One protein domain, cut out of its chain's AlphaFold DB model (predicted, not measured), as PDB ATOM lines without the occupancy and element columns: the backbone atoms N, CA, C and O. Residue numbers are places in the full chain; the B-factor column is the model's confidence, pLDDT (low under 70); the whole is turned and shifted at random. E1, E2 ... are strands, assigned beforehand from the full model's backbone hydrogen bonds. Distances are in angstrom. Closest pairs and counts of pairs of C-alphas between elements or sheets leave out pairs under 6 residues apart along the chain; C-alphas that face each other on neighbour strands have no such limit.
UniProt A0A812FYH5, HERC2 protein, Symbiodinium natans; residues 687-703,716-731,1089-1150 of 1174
ATOM      1  N   THR A 687      12.754 -52.381   8.360       88.88
ATOM      2  CA  THR A 687      13.731 -51.518   7.700       88.88
ATOM      3  C   THR A 687      15.141 -51.922   8.118       88.88
ATOM      4  O   THR A 687      15.430 -51.983   9.315       88.88
ATOM      5  N   VAL A 688      16.020 -52.143   7.139       91.75
ATOM      6  CA  VAL A 688      17.441 -52.450   7.362       91.75
ATOM      7  C   VAL A 688      18.273 -51.166   7.413       91.75
ATOM      8  O   VAL A 688      18.126 -50.270   6.575       91.75
ATOM      9  N   PHE A 689      19.173 -51.109   8.389       92.38
ATOM     10  CA  PHE A 689      20.214 -50.103   8.548       92.38
ATOM     11  C   PHE A 689      21.598 -50.749   8.472       92.38
ATOM     12  O   PHE A 689      21.772 -51.896   8.878       92.38
ATOM     13  N   THR A 690      22.574 -50.000   7.969       93.94
ATOM     14  CA  THR A 690      23.911 -50.487   7.614       93.94
ATOM     15  C   THR A 690      24.994 -49.473   7.990       93.94
ATOM     16  O   THR A 690      24.755 -48.263   7.925       93.94
ATOM     17  N   PHE A 691      26.164 -49.935   8.436       91.88
ATOM     18  CA  PHE A 691      27.327 -49.092   8.753       91.88
ATOM     19  C   PHE A 691      28.627 -49.908   8.786       91.88
ATOM     20  O   PHE A 691      28.609 -51.126   8.959       91.88
ATOM     21  N   GLY A 692      29.763 -49.227   8.632       88.62
ATOM     22  CA  GLY A 692      31.077 -49.832   8.422       88.62
ATOM     23  C   GLY A 692      31.667 -49.536   7.041       88.62
ATOM     24  O   GLY A 692      31.303 -48.553   6.401       88.62
ATOM     25  N   PHE A 693      32.581 -50.395   6.599       84.75
ATOM     26  CA  PHE A 693      33.275 -50.362   5.305       84.75
ATOM     27  C   PHE A 693      32.365 -50.730   4.121       84.75
ATOM     28  O   PHE A 693      31.433 -51.509   4.301       84.75
ATOM     29  N   ASN A 694      32.644 -50.198   2.924       84.50
ATOM     30  CA  ASN A 694      31.789 -50.328   1.735       84.50
ATOM     31  C   ASN A 694      32.533 -50.501   0.391       84.50
ATOM     32  O   ASN A 694      31.883 -50.526  -0.650       84.50
ATOM     33  N   GLU A 695      33.869 -50.587   0.348       81.06
ATOM     34  CA  GLU A 695      34.594 -50.635  -0.944       81.06
ATOM     35  C   GLU A 695      34.284 -51.896  -1.776       81.06
ATOM     36  O   GLU A 695      34.497 -51.891  -2.985       81.06
ATOM     37  N   LEU A 696      33.729 -52.943  -1.147       80.06
ATOM     38  CA  LEU A 696      33.224 -54.158  -1.800       80.06
ATOM     39  C   LEU A 696      31.682 -54.179  -1.885       80.06
ATOM     40  O   LEU A 696      31.073 -55.228  -2.077       80.06
ATOM     41  N   GLY A 697      31.027 -53.029  -1.692       83.00
ATOM     42  CA  GLY A 697      29.575 -52.854  -1.790       83.00
ATOM     43  C   GLY A 697      28.759 -53.418  -0.625       83.00
ATOM     44  O   GLY A 697      27.531 -53.400  -0.690       83.00
ATOM     45  N   GLN A 698      29.401 -53.919   0.436       87.44
ATOM     46  CA  GLN A 698      28.727 -54.652   1.517       87.44
ATOM     47  C   GLN A 698      27.721 -53.824   2.334       87.44
ATOM     48  O   GLN A 698      26.905 -54.405   3.046       87.44
ATOM     49  N   LEU A 699      27.698 -52.489   2.229       87.88
ATOM     50  CA  LEU A 699      26.614 -51.725   2.852       87.88
ATOM     51  C   LEU A 699      25.301 -51.817   2.056       87.88
ATOM     52  O   LEU A 699      24.239 -51.638   2.647       87.88
ATOM     53  N   GLY A 700      25.346 -52.117   0.754       86.00
ATOM     54  CA  GLY A 700      24.151 -52.255  -0.086       86.00
ATOM     55  C   GLY A 700      23.485 -50.922  -0.447       86.00
ATOM     56  O   GLY A 700      22.262 -50.859  -0.569       86.00
ATOM     57  N   ILE A 701      24.276 -49.848  -0.558       80.38
ATOM     58  CA  ILE A 701      23.816 -48.464  -0.793       80.38
ATOM     59  C   ILE A 701      24.358 -47.848  -2.096       80.38
ATOM     60  O   ILE A 701      24.194 -46.648  -2.313       80.38
ATOM     61  N   GLY A 702      25.028 -48.640  -2.942       67.81
ATOM     62  CA  GLY A 702      25.979 -48.142  -3.940       67.81
ATOM     63  C   GLY A 702      27.382 -47.943  -3.338       67.81
ATOM     64  O   GLY A 702      27.534 -47.876  -2.120       67.81
ATOM     65  N   ALA A 703      28.460 -47.846  -4.117       56.91
ATOM     66  CA  ALA A 703      28.624 -48.064  -5.558       56.91
ATOM     67  C   ALA A 703      30.127 -48.230  -5.868       56.91
ATOM     68  O   ALA A 703      30.949 -47.653  -5.158       56.91
ATOM     69  N   LEU A 716      30.156 -43.440  -0.665       58.88
ATOM     70  CA  LEU A 716      30.826 -43.554   0.633       58.88
ATOM     71  C   LEU A 716      31.651 -44.841   0.705       58.88
ATOM     72  O   LEU A 716      31.079 -45.928   0.700       58.88
ATOM     73  N   ALA A 717      32.975 -44.720   0.850       65.88
ATOM     74  CA  ALA A 717      33.876 -45.860   1.077       65.88
ATOM     75  C   ALA A 717      33.664 -46.533   2.451       65.88
ATOM     76  O   ALA A 717      33.941 -47.718   2.622       65.88
ATOM     77  N   TRP A 718      33.144 -45.787   3.431       75.75
ATOM     78  CA  TRP A 718      32.656 -46.294   4.715       75.75
ATOM     79  C   TRP A 718      31.660 -45.303   5.341       75.75
ATOM     80  O   TRP A 718      31.619 -44.133   4.959       75.75
ATOM     81  N   SER A 719      30.871 -45.750   6.322       79.94
ATOM     82  CA  SER A 719      30.002 -44.885   7.133       79.94
ATOM     83  C   SER A 719      30.051 -45.255   8.614       79.94
ATOM     84  O   SER A 719      29.713 -46.374   8.993       79.94
ATOM     85  N   GLY A 720      30.415 -44.291   9.467       79.44
ATOM     86  CA  GLY A 720      30.357 -44.425  10.930       79.44
ATOM     87  C   GLY A 720      29.001 -44.096  11.560       79.44
ATOM     88  O   GLY A 720      28.853 -44.219  12.778       79.44
ATOM     89  N   SER A 721      28.023 -43.697  10.745       83.38
ATOM     90  CA  SER A 721      26.621 -43.507  11.127       83.38
ATOM     91  C   SER A 721      25.741 -44.539  10.405       83.38
ATOM     92  O   SER A 721      25.996 -44.815   9.230       83.38
ATOM     93  N   PRO A 722      24.682 -45.080  11.031       88.06
ATOM     94  CA  PRO A 722      23.770 -46.007  10.371       88.06
ATOM     95  C   PRO A 722      22.995 -45.347   9.222       88.06
ATOM     96  O   PRO A 722      22.272 -44.369   9.418       88.06
ATOM     97  N   VAL A 723      23.127 -45.915   8.026       86.12
ATOM     98  CA  VAL A 723      22.427 -45.519   6.795       86.12
ATOM     99  C   VAL A 723      21.258 -46.480   6.561       86.12
ATOM    100  O   VAL A 723      21.376 -47.663   6.861       86.12
ATOM    101  N   ARG A 724      20.117 -46.010   6.038       85.00
ATOM    102  CA  ARG A 724      18.996 -46.886   5.637       85.00
ATOM    103  C   ARG A 724      19.310 -47.538   4.289       85.00
ATOM    104  O   ARG A 724      19.609 -46.823   3.336       85.00
ATOM    105  N   VAL A 725      19.158 -48.856   4.179       87.56
ATOM    106  CA  VAL A 725      19.273 -49.567   2.893       87.56
ATOM    107  C   VAL A 725      18.001 -49.311   2.075       87.56
ATOM    108  O   VAL A 725      16.947 -49.897   2.328       87.56
ATOM    109  N   VAL A 726      18.073 -48.370   1.128       80.88
ATOM    110  CA  VAL A 726      16.891 -47.829   0.422       80.88
ATOM    111  C   VAL A 726      16.229 -48.859  -0.504       80.88
ATOM    112  O   VAL A 726      15.019 -48.791  -0.708       80.88
ATOM    113  N   SER A 727      16.966 -49.862  -0.992       82.88
ATOM    114  CA  SER A 727      16.414 -50.961  -1.805       82.88
ATOM    115  C   SER A 727      15.296 -51.734  -1.096       82.88
ATOM    116  O   SER A 727      14.368 -52.205  -1.744       82.88
ATOM    117  N   PHE A 728      15.320 -51.796   0.241       85.44
ATOM    118  CA  PHE A 728      14.287 -52.446   1.052       85.44
ATOM    119  C   PHE A 728      13.144 -51.505   1.479       85.44
ATOM    120  O   PHE A 728      12.388 -51.843   2.384       85.44
ATOM    121  N   LYS A 729      12.991 -50.312   0.879       80.44
ATOM    122  CA  LYS A 729      11.990 -49.310   1.316       80.44
ATOM    123  C   LYS A 729      10.539 -49.830   1.330       80.44
ATOM    124  O   LYS A 729       9.780 -49.432   2.212       80.44
ATOM    125  N   ASP A 730      10.195 -50.708   0.384       80.25
ATOM    126  CA  ASP A 730       8.851 -51.275   0.184       80.25
ATOM    127  C   ASP A 730       8.724 -52.712   0.733       80.25
ATOM    128  O   ASP A 730       7.628 -53.268   0.768       80.25
ATOM    129  N   LEU A 731       9.838 -53.307   1.177       85.88
ATOM    130  CA  LEU A 731       9.942 -54.696   1.634       85.88
ATOM    131  C   LEU A 731       9.946 -54.789   3.166       85.88
ATOM    132  O   LEU A 731      10.152 -53.803   3.879       85.88
ATOM    133  N   SER A1089      26.922 -51.137  20.852       95.81
ATOM    134  CA  SER A1089      27.983 -51.680  19.977       95.81
ATOM    135  C   SER A1089      29.391 -51.376  20.493       95.81
ATOM    136  O   SER A1089      29.659 -50.227  20.827       95.81
ATOM    137  N   TRP A1090      30.305 -52.347  20.569       94.31
ATOM    138  CA  TRP A1090      31.654 -52.178  21.159       94.31
ATOM    139  C   TRP A1090      32.723 -53.073  20.515       94.31
ATOM    140  O   TRP A1090      32.439 -53.848  19.600       94.31
ATOM    141  N   GLY A1091      33.962 -52.952  20.994       90.44
ATOM    142  CA  GLY A1091      35.145 -53.503  20.337       90.44
ATOM    143  C   GLY A1091      35.678 -52.522  19.298       90.44
ATOM    144  O   GLY A1091      35.541 -51.312  19.462       90.44
ATOM    145  N   SER A1092      36.258 -53.022  18.207       85.88
ATOM    146  CA  SER A1092      36.973 -52.160  17.262       85.88
ATOM    147  C   SER A1092      36.063 -51.194  16.482       85.88
ATOM    148  O   SER A1092      35.136 -51.606  15.781       85.88
ATOM    149  N   ALA A1093      36.392 -49.903  16.547       79.56
ATOM    150  CA  ALA A1093      35.762 -48.778  15.860       79.56
ATOM    151  C   ALA A1093      36.219 -48.590  14.401       79.56
ATOM    152  O   ALA A1093      35.685 -47.723  13.701       79.56
ATOM    153  N   HIS A1094      37.181 -49.390  13.929       79.50
ATOM    154  CA  HIS A1094      37.737 -49.307  12.576       79.50
ATOM    155  C   HIS A1094      36.640 -49.306  11.488       79.50
ATOM    156  O   HIS A1094      35.657 -50.046  11.561       79.50
ATOM    157  N   TYR A1095      36.808 -48.439  10.483       78.19
ATOM    158  CA  TYR A1095      35.841 -48.169   9.403       78.19
ATOM    159  C   TYR A1095      34.437 -47.739   9.869       78.19
ATOM    160  O   TYR A1095      33.482 -47.805   9.102       78.19
ATOM    161  N   GLY A1096      34.276 -47.306  11.125       82.94
ATOM    162  CA  GLY A1096      32.993 -46.840  11.653       82.94
ATOM    163  C   GLY A1096      31.983 -47.950  11.970       82.94
ATOM    164  O   GLY A1096      30.829 -47.647  12.275       82.94
ATOM    165  N   LYS A1097      32.399 -49.226  11.965       86.88
ATOM    166  CA  LYS A1097      31.527 -50.416  12.084       86.88
ATOM    167  C   LYS A1097      30.725 -50.559  13.390       86.88
ATOM    168  O   LYS A1097      29.937 -51.491  13.524       86.88
ATOM    169  N   LEU A1098      30.877 -49.619  14.323       90.88
ATOM    170  CA  LEU A1098      30.070 -49.496  15.543       90.88
ATOM    171  C   LEU A1098      28.851 -48.568  15.391       90.88
ATOM    172  O   LEU A1098      27.977 -48.588  16.253       90.88
ATOM    173  N   GLY A1099      28.771 -47.727  14.353       89.19
ATOM    174  CA  GLY A1099      27.603 -46.861  14.111       89.19
ATOM    175  C   GLY A1099      27.412 -45.725  15.131       89.19
ATOM    176  O   GLY A1099      26.344 -45.113  15.185       89.19
ATOM    177  N   ARG A1100      28.417 -45.452  15.974       85.38
ATOM    178  CA  ARG A1100      28.340 -44.480  17.082       85.38
ATOM    179  C   ARG A1100      28.522 -43.008  16.659       85.38
ATOM    180  O   ARG A1100      28.364 -42.144  17.519       85.38
ATOM    181  N   LEU A1101      28.868 -42.701  15.403       78.25
ATOM    182  CA  LEU A1101      29.077 -41.311  14.963       78.25
ATOM    183  C   LEU A1101      27.742 -40.622  14.634       78.25
ATOM    184  O   LEU A1101      26.852 -41.223  14.025       78.25
ATOM    185  N   ASP A1102      27.622 -39.342  14.988       58.72
ATOM    186  CA  ASP A1102      26.483 -38.506  14.594       58.72
ATOM    187  C   ASP A1102      26.493 -38.220  13.078       58.72
ATOM    188  O   ASP A1102      27.564 -38.012  12.503       58.72
ATOM    189  N   PRO A1103      25.319 -38.160  12.414       47.53
ATOM    190  CA  PRO A1103      25.240 -37.892  10.981       47.53
ATOM    191  C   PRO A1103      25.825 -36.505  10.640       47.53
ATOM    192  O   PRO A1103      25.514 -35.521  11.324       47.53
ATOM    193  N   PRO A1104      26.657 -36.389   9.586       43.16
ATOM    194  CA  PRO A1104      27.538 -35.240   9.403       43.16
ATOM    195  C   PRO A1104      26.777 -33.944   9.104       43.16
ATOM    196  O   PRO A1104      26.116 -33.807   8.075       43.16
ATOM    197  N   LYS A1105      26.936 -32.944   9.981       33.06
ATOM    198  CA  LYS A1105      26.545 -31.545   9.709       33.06
ATOM    199  C   LYS A1105      27.596 -30.771   8.909       33.06
ATOM    200  O   LYS A1105      27.262 -29.774   8.281       33.06
ATOM    201  N   GLN A1106      28.840 -31.240   8.927       31.89
ATOM    202  CA  GLN A1106      29.941 -30.844   8.052       31.89
ATOM    203  C   GLN A1106      30.942 -32.004   8.005       31.89
ATOM    204  O   GLN A1106      30.988 -32.811   8.935       31.89
ATOM    205  N   TRP A1107      31.706 -32.113   6.921       37.91
ATOM    206  CA  TRP A1107      32.675 -33.194   6.738       37.91
ATOM    207  C   TRP A1107      33.956 -32.875   7.518       37.91
ATOM    208  O   TRP A1107      34.714 -31.994   7.117       37.91
ATOM    209  N   SER A1108      34.180 -33.547   8.649       30.81
ATOM    210  CA  SER A1108      35.390 -33.390   9.461       30.81
ATOM    211  C   SER A1108      36.257 -34.646   9.408       30.81
ATOM    212  O   SER A1108      35.796 -35.757   9.666       30.81
ATOM    213  N   SER A1109      37.549 -34.462   9.137       35.62
ATOM    214  CA  SER A1109      38.594 -35.477   9.311       35.62
ATOM    215  C   SER A1109      38.957 -35.616  10.797       35.62
ATOM    216  O   SER A1109      40.081 -35.335  11.207       35.62
ATOM    217  N   ALA A1110      37.960 -35.942  11.624       32.50
ATOM    218  CA  ALA A1110      38.119 -36.121  13.063       32.50
ATOM    219  C   ALA A1110      38.893 -37.424  13.376       32.50
ATOM    220  O   ALA A1110      38.791 -38.383  12.607       32.50
ATOM    221  N   PRO A1111      39.674 -37.470  14.472       34.84
ATOM    222  CA  PRO A1111      40.591 -38.574  14.753       34.84
ATOM    223  C   PRO A1111      39.875 -39.881  15.116       34.84
ATOM    224  O   PRO A1111      38.687 -39.897  15.448       34.84
ATOM    225  N   MET A1112      40.638 -40.981  15.114       36.09
ATOM    226  CA  MET A1112      40.215 -42.234  15.741       36.09
ATOM    227  C   MET A1112      39.789 -41.973  17.190       36.09
ATOM    228  O   MET A1112      40.549 -41.423  17.984       36.09
ATOM    229  N   VAL A1113      38.575 -42.403  17.529       41.25
ATOM    230  CA  VAL A1113      38.135 -42.540  18.921       41.25
ATOM    231  C   VAL A1113      38.978 -43.644  19.574       41.25
ATOM    232  O   VAL A1113      39.350 -44.600  18.892       41.25
ATOM    233  N   GLU A1114      39.268 -43.534  20.874       45.97
ATOM    234  CA  GLU A1114      39.816 -44.656  21.654       45.97
ATOM    235  C   GLU A1114      38.971 -45.915  21.405       45.97
ATOM    236  O   GLU A1114      37.743 -45.825  21.450       45.97
ATOM    237  N   GLU A1115      39.603 -47.066  21.126       57.38
ATOM    238  CA  GLU A1115      38.880 -48.312  20.821       57.38
ATOM    239  C   GLU A1115      37.918 -48.635  21.983       57.38
ATOM    240  O   GLU A1115      38.379 -48.926  23.094       57.38
ATOM    241  N   PRO A1116      36.586 -48.528  21.787       61.59
ATOM    242  CA  PRO A1116      35.649 -48.473  22.897       61.59
ATOM    243  C   PRO A1116      35.387 -49.875  23.442       61.59
ATOM    244  O   PRO A1116      34.432 -50.555  23.060       61.59
ATOM    245  N   ALA A1117      36.240 -50.271  24.383       65.75
ATOM    246  CA  ALA A1117      36.139 -51.517  25.132       65.75
ATOM    247  C   ALA A1117      34.865 -51.614  25.989       65.75
ATOM    248  O   ALA A1117      34.455 -52.711  26.352       65.75
ATOM    249  N   GLU A1118      34.224 -50.485  26.298       82.25
ATOM    250  CA  GLU A1118      32.947 -50.451  27.008       82.25
ATOM    251  C   GLU A1118      31.758 -50.345  26.030       82.25
ATOM    252  O   GLU A1118      31.776 -49.493  25.128       82.25
ATOM    253  N   PRO A1119      30.698 -51.158  26.209       91.56
ATOM    254  CA  PRO A1119      29.407 -51.014  25.537       91.56
ATOM    255  C   PRO A1119      28.841 -49.595  25.551       91.56
ATOM    256  O   PRO A1119      29.007 -48.830  26.496       91.56
ATOM    257  N   GLY A1120      28.154 -49.229  24.470       90.69
ATOM    258  CA  GLY A1120      27.685 -47.863  24.280       90.69
ATOM    259  C   GLY A1120      26.629 -47.750  23.193       90.69
ATOM    260  O   GLY A1120      26.639 -48.480  22.204       90.69
ATOM    261  N   VAL A1121      25.701 -46.825  23.424       91.25
ATOM    262  CA  VAL A1121      24.429 -46.679  22.709       91.25
ATOM    263  C   VAL A1121      24.613 -46.154  21.281       91.25
ATOM    264  O   VAL A1121      25.223 -45.102  21.076       91.25
ATOM    265  N   ILE A1122      23.976 -46.806  20.301       90.75
ATOM    266  CA  ILE A1122      23.810 -46.271  18.939       90.75
ATOM    267  C   ILE A1122      22.721 -45.181  18.968       90.75
ATOM    268  O   ILE A1122      21.541 -45.422  18.700       90.75
ATOM    269  N   ARG A1123      23.117 -43.962  19.363       85.25
ATOM    270  CA  ARG A1123      22.204 -42.829  19.640       85.25
ATOM    271  C   ARG A1123      21.355 -42.417  18.437       85.25
ATOM    272  O   ARG A1123      20.199 -42.033  18.600       85.25
ATOM    273  N   SER A1124      21.913 -42.536  17.237       80.81
ATOM    274  CA  SER A1124      21.267 -42.256  15.949       80.81
ATOM    275  C   SER A1124      20.020 -43.113  15.686       80.81
ATOM    276  O   SER A1124      19.117 -42.661  14.986       80.81
ATOM    277  N   LEU A1125      19.932 -44.307  16.287       83.00
ATOM    278  CA  LEU A1125      18.795 -45.228  16.157       83.00
ATOM    279  C   LEU A1125      17.951 -45.351  17.437       83.00
ATOM    280  O   LEU A1125      16.979 -46.097  17.440       83.00
ATOM    281  N   ALA A1126      18.245 -44.583  18.494       78.88
ATOM    282  CA  ALA A1126      17.620 -44.681  19.825       78.88
ATOM    283  C   ALA A1126      16.105 -44.359  19.900       78.88
ATOM    284  O   ALA A1126      15.527 -44.251  20.979       78.88
ATOM    285  N   ARG A1127      15.447 -44.157  18.753       78.06
ATOM    286  CA  ARG A1127      13.990 -43.969  18.615       78.06
ATOM    287  C   ARG A1127      13.322 -45.067  17.783       78.06
ATOM    288  O   ARG A1127      12.124 -44.983  17.526       78.06
ATOM    289  N   LEU A1128      14.087 -46.063  17.343       83.25
ATOM    290  CA  LEU A1128      13.629 -47.214  16.575       83.25
ATOM    291  C   LEU A1128      13.768 -48.466  17.445       83.25
ATOM    292  O   LEU A1128      14.750 -48.614  18.167       83.25
ATOM    293  N   ARG A1129      12.809 -49.388  17.351       87.81
ATOM    294  CA  ARG A1129      12.880 -50.682  18.038       87.81
ATOM    295  C   ARG A1129      13.631 -51.666  17.148       87.81
ATOM    296  O   ARG A1129      13.033 -52.249  16.247       87.81
ATOM    297  N   ILE A1130      14.936 -51.817  17.356       92.19
ATOM    298  CA  ILE A1130      15.742 -52.823  16.655       92.19
ATOM    299  C   ILE A1130      15.348 -54.222  17.169       92.19
ATOM    300  O   ILE A1130      14.954 -54.385  18.328       92.19
ATOM    301  N   SER A1131      15.389 -55.233  16.301       91.44
ATOM    302  CA  SER A1131      15.031 -56.621  16.643       91.44
ATOM    303  C   SER A1131      16.040 -57.674  16.194       91.44
ATOM    304  O   SER A1131      16.088 -58.731  16.813       91.44
ATOM    305  N   LYS A1132      16.834 -57.397  15.154       94.38
ATOM    306  CA  LYS A1132      17.903 -58.273  14.650       94.38
ATOM    307  C   LYS A1132      19.168 -57.449  14.403       94.38
ATOM    308  O   LYS A1132      19.075 -56.275  14.031       94.38
ATOM    309  N   ALA A1133      20.325 -58.076  14.583       97.19
ATOM    310  CA  ALA A1133      21.641 -57.543  14.250       97.19
ATOM    311  C   ALA A1133      22.486 -58.641  13.594       97.19
ATOM    312  O   ALA A1133      22.335 -59.812  13.937       97.19
ATOM    313  N   SER A1134      23.395 -58.263  12.700       97.81
ATOM    314  CA  SER A1134      24.461 -59.142  12.213       97.81
ATOM    315  C   SER A1134      25.726 -58.334  11.917       97.81
ATOM    316  O   SER A1134      25.657 -57.148  11.590       97.81
ATOM    317  N   CYS A1135      26.891 -58.957  12.074       96.62
ATOM    318  CA  CYS A1135      28.183 -58.281  12.165       96.62
ATOM    319  C   CYS A1135      29.224 -59.044  11.340       96.62
ATOM    320  O   CYS A1135      29.535 -60.185  11.660       96.62
ATOM    321  N   GLY A1136      29.778 -58.418  10.303       91.19
ATOM    322  CA  GLY A1136      30.849 -58.998   9.491       91.19
ATOM    323  C   GLY A1136      32.247 -58.621   9.990       91.19
ATOM    324  O   GLY A1136      32.447 -58.226  11.142       91.19
ATOM    325  N   LEU A1137      33.237 -58.657   9.095       88.75
ATOM    326  CA  LEU A1137      34.618 -58.261   9.406       88.75
ATOM    327  C   LEU A1137      34.745 -56.752   9.697       88.75
ATOM    328  O   LEU A1137      35.324 -56.319  10.707       88.75
ATOM    329  N   HIS A1138      34.191 -55.937   8.796       88.00
ATOM    330  CA  HIS A1138      34.302 -54.472   8.804       88.00
ATOM    331  C   HIS A1138      32.953 -53.745   8.650       88.00
ATOM    332  O   HIS A1138      32.942 -52.531   8.463       88.00
ATOM    333  N   HIS A1139      31.826 -54.455   8.745       93.31
ATOM    334  CA  HIS A1139      30.480 -53.901   8.567       93.31
ATOM    335  C   HIS A1139      29.460 -54.526   9.533       93.31
ATOM    336  O   HIS A1139      29.721 -55.570  10.133       93.31
ATOM    337  N   THR A1140      28.309 -53.870   9.682       97.12
ATOM    338  CA  THR A1140      27.227 -54.240  10.605       97.12
ATOM    339  C   THR A1140      25.870 -53.916   9.984       97.12
ATOM    340  O   THR A1140      25.671 -52.812   9.473       97.12
ATOM    341  N   LEU A1141      24.921 -54.849  10.090       97.31
ATOM    342  CA  LEU A1141      23.514 -54.675   9.725       97.31
ATOM    343  C   LEU A1141      22.619 -54.716  10.965       97.31
ATOM    344  O   LEU A1141      22.829 -55.526  11.866       97.31
ATOM    345  N   LEU A1142      21.577 -53.884  10.978       96.25
ATOM    346  CA  LEU A1142      20.509 -53.879  11.983       96.25
ATOM    347  C   LEU A1142      19.146 -53.846  11.289       96.25
ATOM    348  O   LEU A1142      18.977 -53.097  10.330       96.25
ATOM    349  N   ALA A1143      18.150 -54.571  11.799       94.31
ATOM    350  CA  ALA A1143      16.772 -54.496  11.299       94.31
ATOM    351  C   ALA A1143      15.771 -54.123  12.407       94.31
ATOM    352  O   ALA A1143      15.873 -54.588  13.546       94.31
ATOM    353  N   THR A1144      14.801 -53.266  12.070       91.56
ATOM    354  CA  THR A1144      13.700 -52.855  12.965       91.56
ATOM    355  C   THR A1144      12.652 -53.953  13.143       91.56
ATOM    356  O   THR A1144      12.356 -54.661  12.184       91.56
ATOM    357  N   GLU A1145      11.969 -53.973  14.288       85.75
ATOM    358  CA  GLU A1145      10.847 -54.873  14.575       85.75
ATOM    359  C   GLU A1145       9.766 -54.875  13.478       85.75
ATOM    360  O   GLU A1145       9.161 -53.848  13.148       85.75
ATOM    361  N   VAL A1146       9.465 -56.073  12.969       81.62
ATOM    362  CA  VAL A1146       8.386 -56.322  12.009       81.62
ATOM    363  C   VAL A1146       7.077 -56.566  12.756       81.62
ATOM    364  O   VAL A1146       6.730 -57.696  13.100       81.62
ATOM    365  N   ARG A1147       6.286 -55.514  12.984       68.25
ATOM    366  CA  ARG A1147       4.935 -55.706  13.531       68.25
ATOM    367  C   ARG A1147       4.037 -56.371  12.487       68.25
ATOM    368  O   ARG A1147       3.850 -55.827  11.393       68.25
ATOM    369  N   ARG A1148       3.443 -57.527  12.807       53.19
ATOM    370  CA  ARG A1148       2.291 -58.040  12.043       53.19
ATOM    371  C   ARG A1148       1.205 -56.957  12.068       53.19
ATOM    372  O   ARG A1148       0.962 -56.371  13.125       53.19
ATOM    373  N   ARG A1149       0.560 -56.670  10.930       42.75
ATOM    374  CA  ARG A1149      -0.697 -55.906  10.963       42.75
ATOM    375  C   ARG A1149      -1.641 -56.677  11.890       42.75
ATOM    376  O   ARG A1149      -1.767 -57.892  11.739       42.75
ATOM    377  N   ARG A1150      -2.322 -55.991  12.816       35.31
ATOM    378  CA  ARG A1150      -3.615 -56.514  13.274       35.31
ATOM    379  C   ARG A1150      -4.449 -56.677  12.010       35.31
ATOM    380  O   ARG A1150      -4.527 -55.728  11.230       35.31
TER     381      ARG A1150
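AT A GLANCE: This is residues 687 to 703, 716 to 731 and 1089 to 1150 of the 1174 residues of the protein "HERC2 protein" of Symbiodinium natans (UniProt A0A812FYH5). This model has little regular structure: a small, twisted sheet of four strands, E2 - E1 - E5 - E4, antiparallel, with long loops and a short separate strand, E3. Residues 1105 to 1111 of the long loop between E3 and E4 stick out. The printed part has 95 residues, no named helix and strands E1 to E5 in chain order, 28 residues, all strand in class. It is compact, radius of gyration of the C-alphas 13.6 A, spanning 47 by 32 by 28 A.

IN THESE COORDINATES: E1, residues 688 to 693, 16.1 A, begins at C-alpha (17.441, -52.450, 7.362). E2 is 718 to 724, 13.7 A; E3, 1089 to 1091, 7.4 A; E4, 1130 to 1135, 14.3 A; E5, 1139 to 1144, 17.4 A, ending at (13.700, -52.855, 12.965).

HOW THE PARTS SIT: N 690 and O 723 of E1 and E2 are 2.9 A apart; N 689 and O 1142 of E1 and E5, 2.8 A. Hairpin E4 and E5 has N 1141 and O 1134 at 2.8 A. E3 pairs with no named strand.

THE WHOLE: Cuts leave 8.0 A between C-alphas 703 and 716 and 25.9 A between 731 and 1089. The link E3 to E4 is long. pLDDT is under 70 in 24 residues, among them 1102 to 1117.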